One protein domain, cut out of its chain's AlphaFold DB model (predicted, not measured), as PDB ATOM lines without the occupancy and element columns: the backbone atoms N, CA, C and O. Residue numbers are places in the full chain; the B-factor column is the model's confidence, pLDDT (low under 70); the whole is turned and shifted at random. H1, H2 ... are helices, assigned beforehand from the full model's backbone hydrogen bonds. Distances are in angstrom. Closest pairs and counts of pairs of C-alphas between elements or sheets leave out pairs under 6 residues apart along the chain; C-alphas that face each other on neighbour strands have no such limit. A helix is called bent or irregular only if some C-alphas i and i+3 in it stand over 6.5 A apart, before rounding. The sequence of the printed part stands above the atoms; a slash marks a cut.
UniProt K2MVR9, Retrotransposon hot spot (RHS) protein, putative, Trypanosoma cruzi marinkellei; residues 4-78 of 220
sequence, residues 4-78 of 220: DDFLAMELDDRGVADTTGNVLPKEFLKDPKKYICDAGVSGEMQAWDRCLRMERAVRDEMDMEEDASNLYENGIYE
ATOM      1  N   ASP A   4      52.064 141.941 136.074       67.69
ATOM      2  CA  ASP A   4      51.813 143.274 135.514       67.69
ATOM      3  C   ASP A   4      51.759 144.353 136.608       67.69
ATOM      4  O   ASP A   4      52.385 145.400 136.474       67.69
ATOM      5  N   ASP A   5      51.117 144.061 137.748       72.62
ATOM      6  CA  ASP A   5      51.084 144.968 138.908       72.62
ATOM      7  C   ASP A   5      52.494 145.204 139.491       72.62
ATOM      8  O   ASP A   5      52.791 146.280 140.009       72.62
ATOM      9  N   PHE A   6      53.369 144.191 139.432       68.44
ATOM     10  CA  PHE A   6      54.761 144.295 139.877       68.44
ATOM     11  C   PHE A   6      55.596 145.130 138.909       68.44
ATOM     12  O   PHE A   6      56.312 146.030 139.341       68.44
ATOM     13  N   LEU A   7      55.483 144.854 137.609       69.88
ATOM     14  CA  LEU A   7      56.224 145.564 136.572       69.88
ATOM     15  C   LEU A   7      55.808 147.036 136.495       69.88
ATOM     16  O   LEU A   7      56.680 147.890 136.405       69.88
ATOM     17  N   ALA A   8      54.516 147.352 136.615       70.31
ATOM     18  CA  ALA A   8      54.032 148.733 136.630       70.31
ATOM     19  C   ALA A   8      54.561 149.525 137.841       70.31
ATOM     20  O   ALA A   8      54.931 150.689 137.716       70.31
ATOM     21  N   MET A   9      54.633 148.888 139.015       70.44
ATOM     22  CA  MET A   9      55.105 149.520 140.252       70.44
ATOM     23  C   MET A   9      56.624 149.734 140.292       70.44
ATOM     24  O   MET A   9      57.087 150.658 140.958       70.44
ATOM     25  N   GLU A  10      57.393 148.871 139.633       65.56
ATOM     26  CA  GLU A  10      58.858 148.888 139.675       65.56
ATOM     27  C   GLU A  10      59.464 149.558 138.423       65.56
ATOM     28  O   GLU A  10      60.464 150.262 138.531       65.56
ATOM     29  N   LEU A  11      58.851 149.430 137.241       64.94
ATOM     30  CA  LEU A  11      59.407 149.936 135.977       64.94
ATOM     31  C   LEU A  11      58.734 151.205 135.429       64.94
ATOM     32  O   LEU A  11      59.215 151.724 134.421       64.94
ATOM     33  N   ASP A  12      57.681 151.748 136.057       63.38
ATOM     34  CA  ASP A  12      56.972 152.951 135.559       63.38
ATOM     35  C   ASP A  12      56.566 152.810 134.064       63.38
ATOM     36  O   ASP A  12      56.696 153.746 133.273       63.38
ATOM     37  N   ASP A  13      56.164 151.605 133.638       58.00
ATOM     38  CA  ASP A  13      55.864 151.230 132.240       58.00
ATOM     39  C   ASP A  13      57.033 151.373 131.228       58.00
ATOM     40  O   ASP A  13      56.836 151.293 130.011       58.00
ATOM     41  N   ARG A  14      58.287 151.546 131.676       56.84
ATOM     42  CA  ARG A  14      59.458 151.590 130.779       56.84
ATOM     43  C   ARG A  14      59.905 150.194 130.342       56.84
ATOM     44  O   ARG A  14      60.289 149.363 131.155       56.84
ATOM     45  N   GLY A  15      59.963 149.981 129.026       55.94
ATOM     46  CA  GLY A  15      60.675 148.846 128.419       55.94
ATOM     47  C   GLY A  15      59.971 147.487 128.510       55.94
ATOM     48  O   GLY A  15      60.550 146.483 128.088       55.94
ATOM     49  N   VAL A  16      58.734 147.448 129.016       56.94
ATOM     50  CA  VAL A  16      57.871 146.261 128.995       56.94
ATOM     51  C   VAL A  16      57.258 146.155 127.597       56.94
ATOM     52  O   VAL A  16      56.619 147.092 127.121       56.94
ATOM     53  N   ALA A  17      57.511 145.048 126.894       56.06
ATOM     54  CA  ALA A  17      56.841 144.788 125.624       56.06
ATOM     55  C   ALA A  17      55.332 144.671 125.877       56.06
ATOM     56  O   ALA A  17      54.942 144.141 126.911       56.06
ATOM     57  N   ASP A  18      54.501 145.147 124.950       54.12
ATOM     58  CA  ASP A  18      53.037 145.154 125.067       54.12
ATOM     59  C   ASP A  18      52.504 143.703 125.105       54.12
ATOM     60  O   ASP A  18      52.123 143.106 124.094       54.12
ATOM     61  N   THR A  19      52.593 143.053 126.267       52.72
ATOM     62  CA  THR A  19      52.202 141.661 126.454       52.72
ATOM     63  C   THR A  19      50.697 141.633 126.606       52.72
ATOM     64  O   THR A  19      50.153 141.856 127.682       52.72
ATOM     65  N   THR A  20      50.002 141.316 125.517       50.53
ATOM     66  CA  THR A  20      48.535 141.203 125.443       50.53
ATOM     67  C   THR A  20      47.954 140.082 126.338       50.53
ATOM     68  O   THR A  20      46.774 139.751 126.235       50.53
ATOM     69  N   GLY A  21      48.749 139.470 127.224       56.50
ATOM     70  CA  GLY A  21      48.330 138.415 128.140       56.50
ATOM     71  C   GLY A  21      49.076 138.468 129.472       56.50
ATOM     72  O   GLY A  21      50.292 138.628 129.492       56.50
ATOM     73  N   ASN A  22      48.332 138.284 130.569       60.94
ATOM     74  CA  ASN A  22      48.863 138.158 131.930       60.94
ATOM     75  C   ASN A  22      49.801 136.934 132.000       60.94
ATOM     76  O   ASN A  22      49.322 135.798 132.075       60.94
ATOM     77  N   VAL A  23      51.116 137.144 131.976       66.44
ATOM     78  CA  VAL A  23      52.106 136.064 132.132       66.44
ATOM     79  C   VAL A  23      52.260 135.734 133.616       66.44
ATOM     80  O   VAL A  23      52.285 136.619 134.475       66.44
ATOM     81  N   LEU A  24      52.360 134.445 133.947       72.75
ATOM     82  CA  LEU A  24      52.594 134.038 135.329       72.75
ATOM     83  C   LEU A  24      54.029 134.396 135.754       72.75
ATOM     84  O   LEU A  24      54.965 134.147 134.990       72.75
ATOM     85  N   PRO A  25      54.252 134.874 136.993       73.25
ATOM     86  CA  PRO A  25      55.595 135.166 137.503       73.25
ATOM     87  C   PRO A  25      56.585 134.003 137.326       73.25
ATOM     88  O   PRO A  25      57.733 134.223 136.948       73.25
ATOM     89  N   LYS A  26      56.121 132.754 137.493       73.38
ATOM     90  CA  LYS A  26      56.933 131.544 137.280       73.38
ATOM     91  C   LYS A  26      57.395 131.329 135.835       73.38
ATOM     92  O   LYS A  26      58.419 130.698 135.606       73.38
ATOM     93  N   GLU A  27      56.647 131.817 134.849       74.38
ATOM     94  CA  GLU A  27      57.008 131.711 133.429       74.38
ATOM     95  C   GLU A  27      57.929 132.848 132.994       74.38
ATOM     96  O   GLU A  27      58.849 132.630 132.206       74.38
ATOM     97  N   PHE A  28      57.713 134.042 133.546       76.44
ATOM     98  CA  PHE A  28      58.577 135.195 133.334       76.44
ATOM     99  C   PHE A  28      59.990 134.957 133.880       76.44
ATOM    100  O   PHE A  28      60.967 135.177 133.170       76.44
ATOM    101  N   LEU A  29      60.110 134.434 135.104       75.62
ATOM    102  CA  LEU A  29      61.409 134.194 135.746       75.62
ATOM    103  C   LEU A  29      62.255 133.116 135.048       75.62
ATOM    104  O   LEU A  29      63.473 133.115 135.195       75.62
ATOM    105  N   LYS A  30      61.641 132.223 134.257       77.25
ATOM    106  CA  LYS A  30      62.373 131.223 133.459       77.25
ATOM    107  C   LYS A  30      63.155 131.846 132.304       77.25
ATOM    108  O   LYS A  30      64.232 131.358 131.976       77.25
ATOM    109  N   ASP A  31      62.608 132.885 131.677       75.56
ATOM    110  CA  ASP A  31      63.265 133.590 130.575       75.56
ATOM    111  C   ASP A  31      62.803 135.056 130.488       75.56
ATOM    112  O   ASP A  31      62.003 135.419 129.620       75.56
ATOM    113  N   PRO A  32      63.299 135.933 131.381       72.12
ATOM    114  CA  PRO A  32      62.843 137.322 131.451       72.12
ATOM    115  C   PRO A  32      63.221 138.134 130.203       72.12
ATOM    116  O   PRO A  32      62.527 139.086 129.847       72.12
ATOM    117  N   LYS A  33      64.267 137.721 129.471       71.94
ATOM    118  CA  LYS A  33      64.723 138.368 128.226       71.94
ATOM    119  C   LYS A  33      63.722 138.240 127.082       71.94
ATOM    120  O   LYS A  33      63.758 139.025 126.140       71.94
ATOM    121  N   LYS A  34      62.828 137.253 127.155       75.69
ATOM    122  CA  LYS A  34      61.730 137.088 126.201       75.69
ATOM    123  C   LYS A  34      60.652 138.162 126.364       75.69
ATOM    124  O   LYS A  34      59.942 138.452 125.406       75.69
ATOM    125  N   TYR A  35      60.533 138.729 127.565       70.19
ATOM    126  CA  TYR A  35      59.462 139.653 127.942       70.19
ATOM    127  C   TYR A  35      59.952 141.102 128.109       70.19
ATOM    128  O   TYR A  35      59.164 142.031 127.959       70.19
ATOM    129  N   ILE A  36      61.252 141.308 128.356       71.19
ATOM    130  CA  ILE A  36      61.890 142.630 128.433       71.19
ATOM    131  C   ILE A  36      62.856 142.788 127.261       71.19
ATOM    132  O   ILE A  36      63.896 142.132 127.205       71.19
ATOM    133  N   CYS A  37      62.519 143.675 126.322       67.38
ATOM    134  CA  CYS A  37      63.350 143.948 125.146       67.38
ATOM    135  C   CYS A  37      64.464 144.971 125.420       67.38
ATOM    136  O   CYS A  37      65.435 145.037 124.665       67.38
ATOM    137  N   ASP A  38      64.337 145.769 126.484       70.62
ATOM    138  CA  ASP A  38      65.336 146.762 126.869       70.62
ATOM    139  C   ASP A  38      66.457 146.120 127.706       70.62
ATOM    140  O   ASP A  38      66.257 145.649 128.829       70.62
ATOM    141  N   ALA A  39      67.666 146.095 127.140       67.81
ATOM    142  CA  ALA A  39      68.834 145.484 127.770       67.81
ATOM    143  C   ALA A  39      69.336 146.247 129.014       67.81
ATOM    144  O   ALA A  39      69.973 145.636 129.871       67.81
ATOM    145  N   GLY A  40      69.056 147.550 129.124       69.56
ATOM    146  CA  GLY A  40      69.366 148.359 130.303       69.56
ATOM    147  C   GLY A  40      68.415 148.036 131.452       69.56
ATOM    148  O   GLY A  40      68.867 147.680 132.539       69.56
ATOM    149  N   VAL A  41      67.110 148.020 131.169       68.31
ATOM    150  CA  VAL A  41      66.063 147.651 132.136       68.31
ATOM    151  C   VAL A  41      66.249 146.216 132.633       68.31
ATOM    152  O   VAL A  41      66.161 145.959 133.830       68.31
ATOM    153  N   SER A  42      66.591 145.276 131.745       66.12
ATOM    154  CA  SER A  42      66.866 143.890 132.142       66.12
ATOM    155  C   SER A  42      68.079 143.763 133.074       66.12
ATOM    156  O   SER A  42      68.081 142.876 133.928       66.12
ATOM    157  N   GLY A  43      69.110 144.598 132.906       68.00
ATOM    158  CA  GLY A  43      70.294 144.598 133.768       68.00
ATOM    159  C   GLY A  43      70.039 145.259 135.123       68.00
ATOM    160  O   GLY A  43      70.496 144.761 136.151       68.00
ATOM    161  N   GLU A  44      69.266 146.344 135.140       67.25
ATOM    162  CA  GLU A  44      68.872 147.052 136.362       67.25
ATOM    163  C   GLU A  44      67.912 146.215 137.213       67.25
ATOM    164  O   GLU A  44      68.121 146.080 138.416       67.25
ATOM    165  N   MET A  45      66.940 145.549 136.589       67.31
ATOM    166  CA  MET A  45      65.981 144.675 137.267       67.31
ATOM    167  C   MET A  45      66.666 143.506 137.996       67.31
ATOM    168  O   MET A  45      66.283 143.163 139.114       67.31
ATOM    169  N   GLN A  46      67.726 142.935 137.409       64.50
ATOM    170  CA  GLN A  46      68.541 141.893 138.052       64.50
ATOM    171  C   GLN A  46      69.365 142.411 139.242       64.50
ATOM    172  O   GLN A  46      69.744 141.628 140.112       64.50
ATOM    173  N   ALA A  47      69.633 143.716 139.309       68.38
ATOM    174  CA  ALA A  47      70.364 144.336 140.411       68.38
ATOM    175  C   ALA A  47      69.460 144.715 141.603       68.38
ATOM    176  O   ALA A  47      69.970 145.109 142.654       68.38
ATOM    177  N   TRP A  48      68.130 144.618 141.474       71.88
ATOM    178  CA  TRP A  48      67.193 145.057 142.512       71.88
ATOM    179  C   TRP A  48      66.916 143.959 143.549       71.88
ATOM    180  O   TRP A  48      66.409 142.885 143.230       71.88
ATOM    181  N   ASP A  49      67.158 144.271 144.829       71.44
ATOM    182  CA  ASP A  49      66.936 143.357 145.970       71.44
ATOM    183  C   ASP A  49      65.494 142.821 146.034       71.44
ATOM    184  O   ASP A  49      65.255 141.667 146.390       71.44
ATOM    185  N   ARG A  50      64.512 143.640 145.636       67.50
ATOM    186  CA  ARG A  50      63.096 143.247 145.594       67.50
ATOM    187  C   ARG A  50      62.798 142.189 144.534       67.50
ATOM    188  O   ARG A  50      62.065 141.247 144.833       67.50
ATOM    189  N   CYS A  51      63.393 142.304 143.344       67.56
ATOM    190  CA  CYS A  51      63.271 141.294 142.292       67.56
ATOM    191  C   CYS A  51      63.890 139.967 142.742       67.56
ATOM    192  O   CYS A  51      63.250 138.929 142.614       67.56
ATOM    193  N   LEU A  52      65.065 140.009 143.376       76.44
ATOM    194  CA  LEU A  52      65.744 138.817 143.899       76.44
ATOM    195  C   LEU A  52      64.950 138.115 145.012       76.44
ATOM    196  O   LEU A  52      64.899 136.885 145.064       76.44
ATOM    197  N   ARG A  53      64.297 138.873 145.905       79.31
ATOM    198  CA  ARG A  53      63.416 138.301 146.937       79.31
ATOM    199  C   ARG A  53      62.197 137.614 146.338       79.31
ATOM    200  O   ARG A  53      61.818 136.547 146.814       79.31
ATOM    201  N   MET A  54      61.590 138.223 145.324       78.50
ATOM    202  CA  MET A  54      60.443 137.633 144.644       78.50
ATOM    203  C   MET A  54      60.849 136.399 143.835       78.50
ATOM    204  O   MET A  54      60.168 135.384 143.913       78.50
ATOM    205  N   GLU A  55      61.977 136.450 143.127       79.06
ATOM    206  CA  GLU A  55      62.524 135.302 142.403       79.06
ATOM    207  C   GLU A  55      62.783 134.122 143.339       79.06
ATOM    208  O   GLU A  55      62.366 133.002 143.046       79.06
ATOM    209  N   ARG A  56      63.413 134.376 144.495       84.44
ATOM    210  CA  ARG A  56      63.607 133.349 145.521       84.44
ATOM    211  C   ARG A  56      62.271 132.773 145.985       84.44
ATOM    212  O   ARG A  56      62.136 131.562 145.994       84.44
ATOM    213  N   ALA A  57      61.292 133.612 146.318       84.25
ATOM    214  CA  ALA A  57      59.991 133.139 146.789       84.25
ATOM    215  C   ALA A  57      59.261 132.275 145.746       84.25
ATOM    216  O   ALA A  57      58.691 131.251 146.101       84.25
ATOM    217  N   VAL A  58      59.308 132.661 144.466       83.31
ATOM    218  CA  VAL A  58      58.693 131.879 143.382       83.31
ATOM    219  C   VAL A  58      59.439 130.563 143.157       83.31
ATOM    220  O   VAL A  58      58.800 129.546 142.914       83.31
ATOM    221  N   ARG A  59      60.774 130.549 143.261       84.94
ATOM    222  CA  ARG A  59      61.551 129.302 143.204       84.94
ATOM    223  C   ARG A  59      61.245 128.382 144.379       84.94
ATOM    224  O   ARG A  59      60.980 127.215 144.144       84.94
ATOM    225  N   ASP A  60      61.214 128.914 145.596       87.31
ATOM    226  CA  ASP A  60      60.866 128.142 146.789       87.31
ATOM    227  C   ASP A  60      59.442 127.556 146.661       87.31
ATOM    228  O   ASP A  60      59.203 126.411 147.028       87.31
ATOM    229  N   GLU A  61      58.489 128.305 146.092       85.69
ATOM    230  CA  GLU A  61      57.134 127.811 145.809       85.69
ATOM    231  C   GLU A  61      57.127 126.694 144.752       85.69
ATOM    232  O   GLU A  61      56.433 125.694 144.927       85.69
ATOM    233  N   MET A  62      57.916 126.834 143.682       83.81
ATOM    234  CA  MET A  62      58.062 125.801 142.651       83.81
ATOM    235  C   MET A  62      58.700 124.519 143.196       83.81
ATOM    236  O   MET A  62      58.221 123.433 142.880       83.81
ATOM    237  N   ASP A  63      59.735 124.641 144.028       86.94
ATOM    238  CA  ASP A  63      60.394 123.498 144.668       86.94
ATOM    239  C   ASP A  63      59.398 122.754 145.584       86.94
ATOM    240  O   ASP A  63      59.322 121.528 145.575       86.94
ATOM    241  N   MET A  64      58.544 123.488 146.308       88.00
ATOM    242  CA  MET A  64      57.482 122.898 147.138       88.00
ATOM    243  C   MET A  64      56.368 122.238 146.301       88.00
ATOM    244  O   MET A  64      55.817 121.216 146.713       88.00
ATOM    245  N   GLU A  65      56.017 122.799 145.136       87.44
ATOM    246  CA  GLU A  65      55.078 122.197 144.171       87.44
ATOM    247  C   GLU A  65      55.636 120.875 143.609       87.44
ATOM    248  O   GLU A  65      54.903 119.885 143.489       87.44
ATOM    249  N   GLU A  66      56.938 120.834 143.317       88.06
ATOM    250  CA  GLU A  66      57.647 119.629 142.881       88.06
ATOM    251  C   GLU A  66      57.677 118.566 143.986       88.06
ATOM    252  O   GLU A  66      57.273 117.425 143.746       88.06
ATOM    253  N   ASP A  67      58.051 118.937 145.212       89.25
ATOM    254  CA  ASP A  67      58.054 118.036 146.368       89.25
ATOM    255  C   ASP A  67      56.656 117.469 146.659       89.25
ATOM    256  O   ASP A  67      56.504 116.274 146.931       89.25
ATOM    257  N   ALA A  68      55.607 118.291 146.558       86.50
ATOM    258  CA  ALA A  68      54.225 117.848 146.726       86.50
ATOM    259  C   ALA A  68      53.802 116.852 145.635       86.50
ATOM    260  O   ALA A  68      53.169 115.835 145.936       86.50
ATOM    261  N   SER A  69      54.179 117.116 144.382       85.31
ATOM    262  CA  SER A  69      53.918 116.215 143.254       85.31
ATOM    263  C   SER A  69      54.646 114.882 143.438       85.31
ATOM    264  O   SER A  69      54.060 113.814 143.266       85.31
ATOM    265  N   ASN A  70      55.894 114.930 143.897       87.56
ATOM    266  CA  ASN A  70      56.706 113.758 144.197       87.56
ATOM    267  C   ASN A  70      56.115 112.925 145.354       87.56
ATOM    268  O   ASN A  70      56.004 111.701 145.259       87.56
ATOM    269  N   LEU A  71      55.645 113.576 146.425       86.12
ATOM    270  CA  LEU A  71      54.920 112.908 147.510       86.12
ATOM    271  C   LEU A  71      53.627 112.243 147.026       86.12
ATOM    272  O   LEU A  71      53.291 111.155 147.500       86.12
ATOM    273  N   TYR A  72      52.912 112.867 146.089       80.81
ATOM    274  CA  TYR A  72      51.705 112.291 145.506       80.81
ATOM    275  C   TYR A  72      52.020 111.035 144.681       80.81
ATOM    276  O   TYR A  72      51.393 109.995 144.886       80.81
ATOM    277  N   GLU A  73      53.017 111.096 143.797       79.44
ATOM    278  CA  GLU A  73      53.377 109.972 142.924       79.44
ATOM    279  C   GLU A  73      54.070 108.817 143.657       79.44
ATOM    280  O   GLU A  73      53.795 107.655 143.367       79.44
ATOM    281  N   ASN A  74      54.942 109.105 144.624       79.88
ATOM    282  CA  ASN A  74      55.758 108.075 145.271       79.88
ATOM    283  C   ASN A  74      55.279 107.739 146.688       79.88
ATOM    284  O   ASN A  74      55.259 106.573 147.082       79.88
ATOM    285  N   GLY A  75      54.851 108.738 147.460       79.25
ATOM    286  CA  GLY A  75      54.481 108.560 148.865       79.25
ATOM    287  C   GLY A  75      53.083 107.974 149.056       79.25
ATOM    288  O   GLY A  75      52.892 107.052 149.853       79.25
ATOM    289  N   ILE A  76      52.088 108.477 148.321       78.88
ATOM    290  CA  ILE A  76      50.690 108.063 148.511       78.88
ATOM    291  C   ILE A  76      50.462 106.625 148.041       78.88
ATOM    292  O   ILE A  76      49.800 105.863 148.746       78.88
ATOM    293  N   TYR A  77      51.033 106.216 146.908       74.12
ATOM    294  CA  TYR A  77      50.880 104.844 146.414       74.12
ATOM    295  C   TYR A  77      51.553 103.813 147.327       74.12
ATOM    296  O   TYR A  77      50.987 102.742 147.554       74.12
ATOM    297  N   GLU A  78      52.706 104.136 147.920       81.31
ATOM    298  CA  GLU A  78      53.357 103.255 148.896       81.31
ATOM    299  C   GLU A  78      52.538 103.140 150.193       81.31
ATOM    300  O   GLU A  78      52.350 102.041 150.724       81.31
TER     301      GLU A  78
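AT A GLANCE: This is residues 4 to 78 of the 220 residues of the protein "Retrotransposon hot spot (RHS) protein, putative" of Trypanosoma cruzi marinkellei (UniProt K2MVR9). One long helix, H4, makes the length of the model: its first part, residues 49 to 62, belongs to a small head of 59 residues, whose radius of gyration of 11.0 A is 1.06 times that of a compact globule of as many residues, and its second part, residues 63 to 78, sticks out as a free arm. In the head, the short helix H2 packs on H4, H3 makes a corner with the beginning of H4, and H1 is near H3, with one long link, residues 12 to 24, between H1 and H2. The printed part has 75 residues with four named helices, in the order H1, H2, H3, H4, and no named strand; the class is all helix. The whole is loose, with a radius of gyration of the C-alphas of 15.8 A, and elongated, spanning 52 by 28 by 19 A.

IN THESE COORDINATES: H4, residues 49 to 78, is 42.4 A long, from C-alpha 49 at (66.936, 143.357, 145.970) to C-alpha 78 at (53.357, 103.255, 148.896). It has a kink of 31 degrees near residue 72, and is neither bent nor irregular, but only just: C-alphas 73 and 76 are 6.5 A apart. H3, residues 39 to 47, is 12.8 A long; H2, residues 25 to 28, 5.1 A; H1, residues 4 to 11, 10.1 A, beginning at (51.813, 143.274, 135.514).

HOW THE PARTS SIT: H4 touches H2 with residues 58 to 62 alone; the closest C-alphas, of Lys 26 and Val 58, are 6.4 A apart. H3 and H4 are close but not clearly touching, with C-alphas 45 and 51 closest at 6.6 A, and about perpendicular at 72 degrees, only just past steep. H1 and H3 are near each other; H1 and H4 are apart. In H1 and H3 every O i to N i+4 pair is within hydrogen-bond range, in H4 23 of 26; H2 is too short for such a pair.

THE WHOLE: The C-alphas of Arg 14 and Glu 78 are the two farthest apart, 52.0 A. The printed part has no cut. The link H1 to H2, residues 12 to 24, is long; H3 to H4 is tight. Mean pLDDT of the printed part is 72.9, and 29 residues are under 70, among them 10 to 23 and 39 to 47.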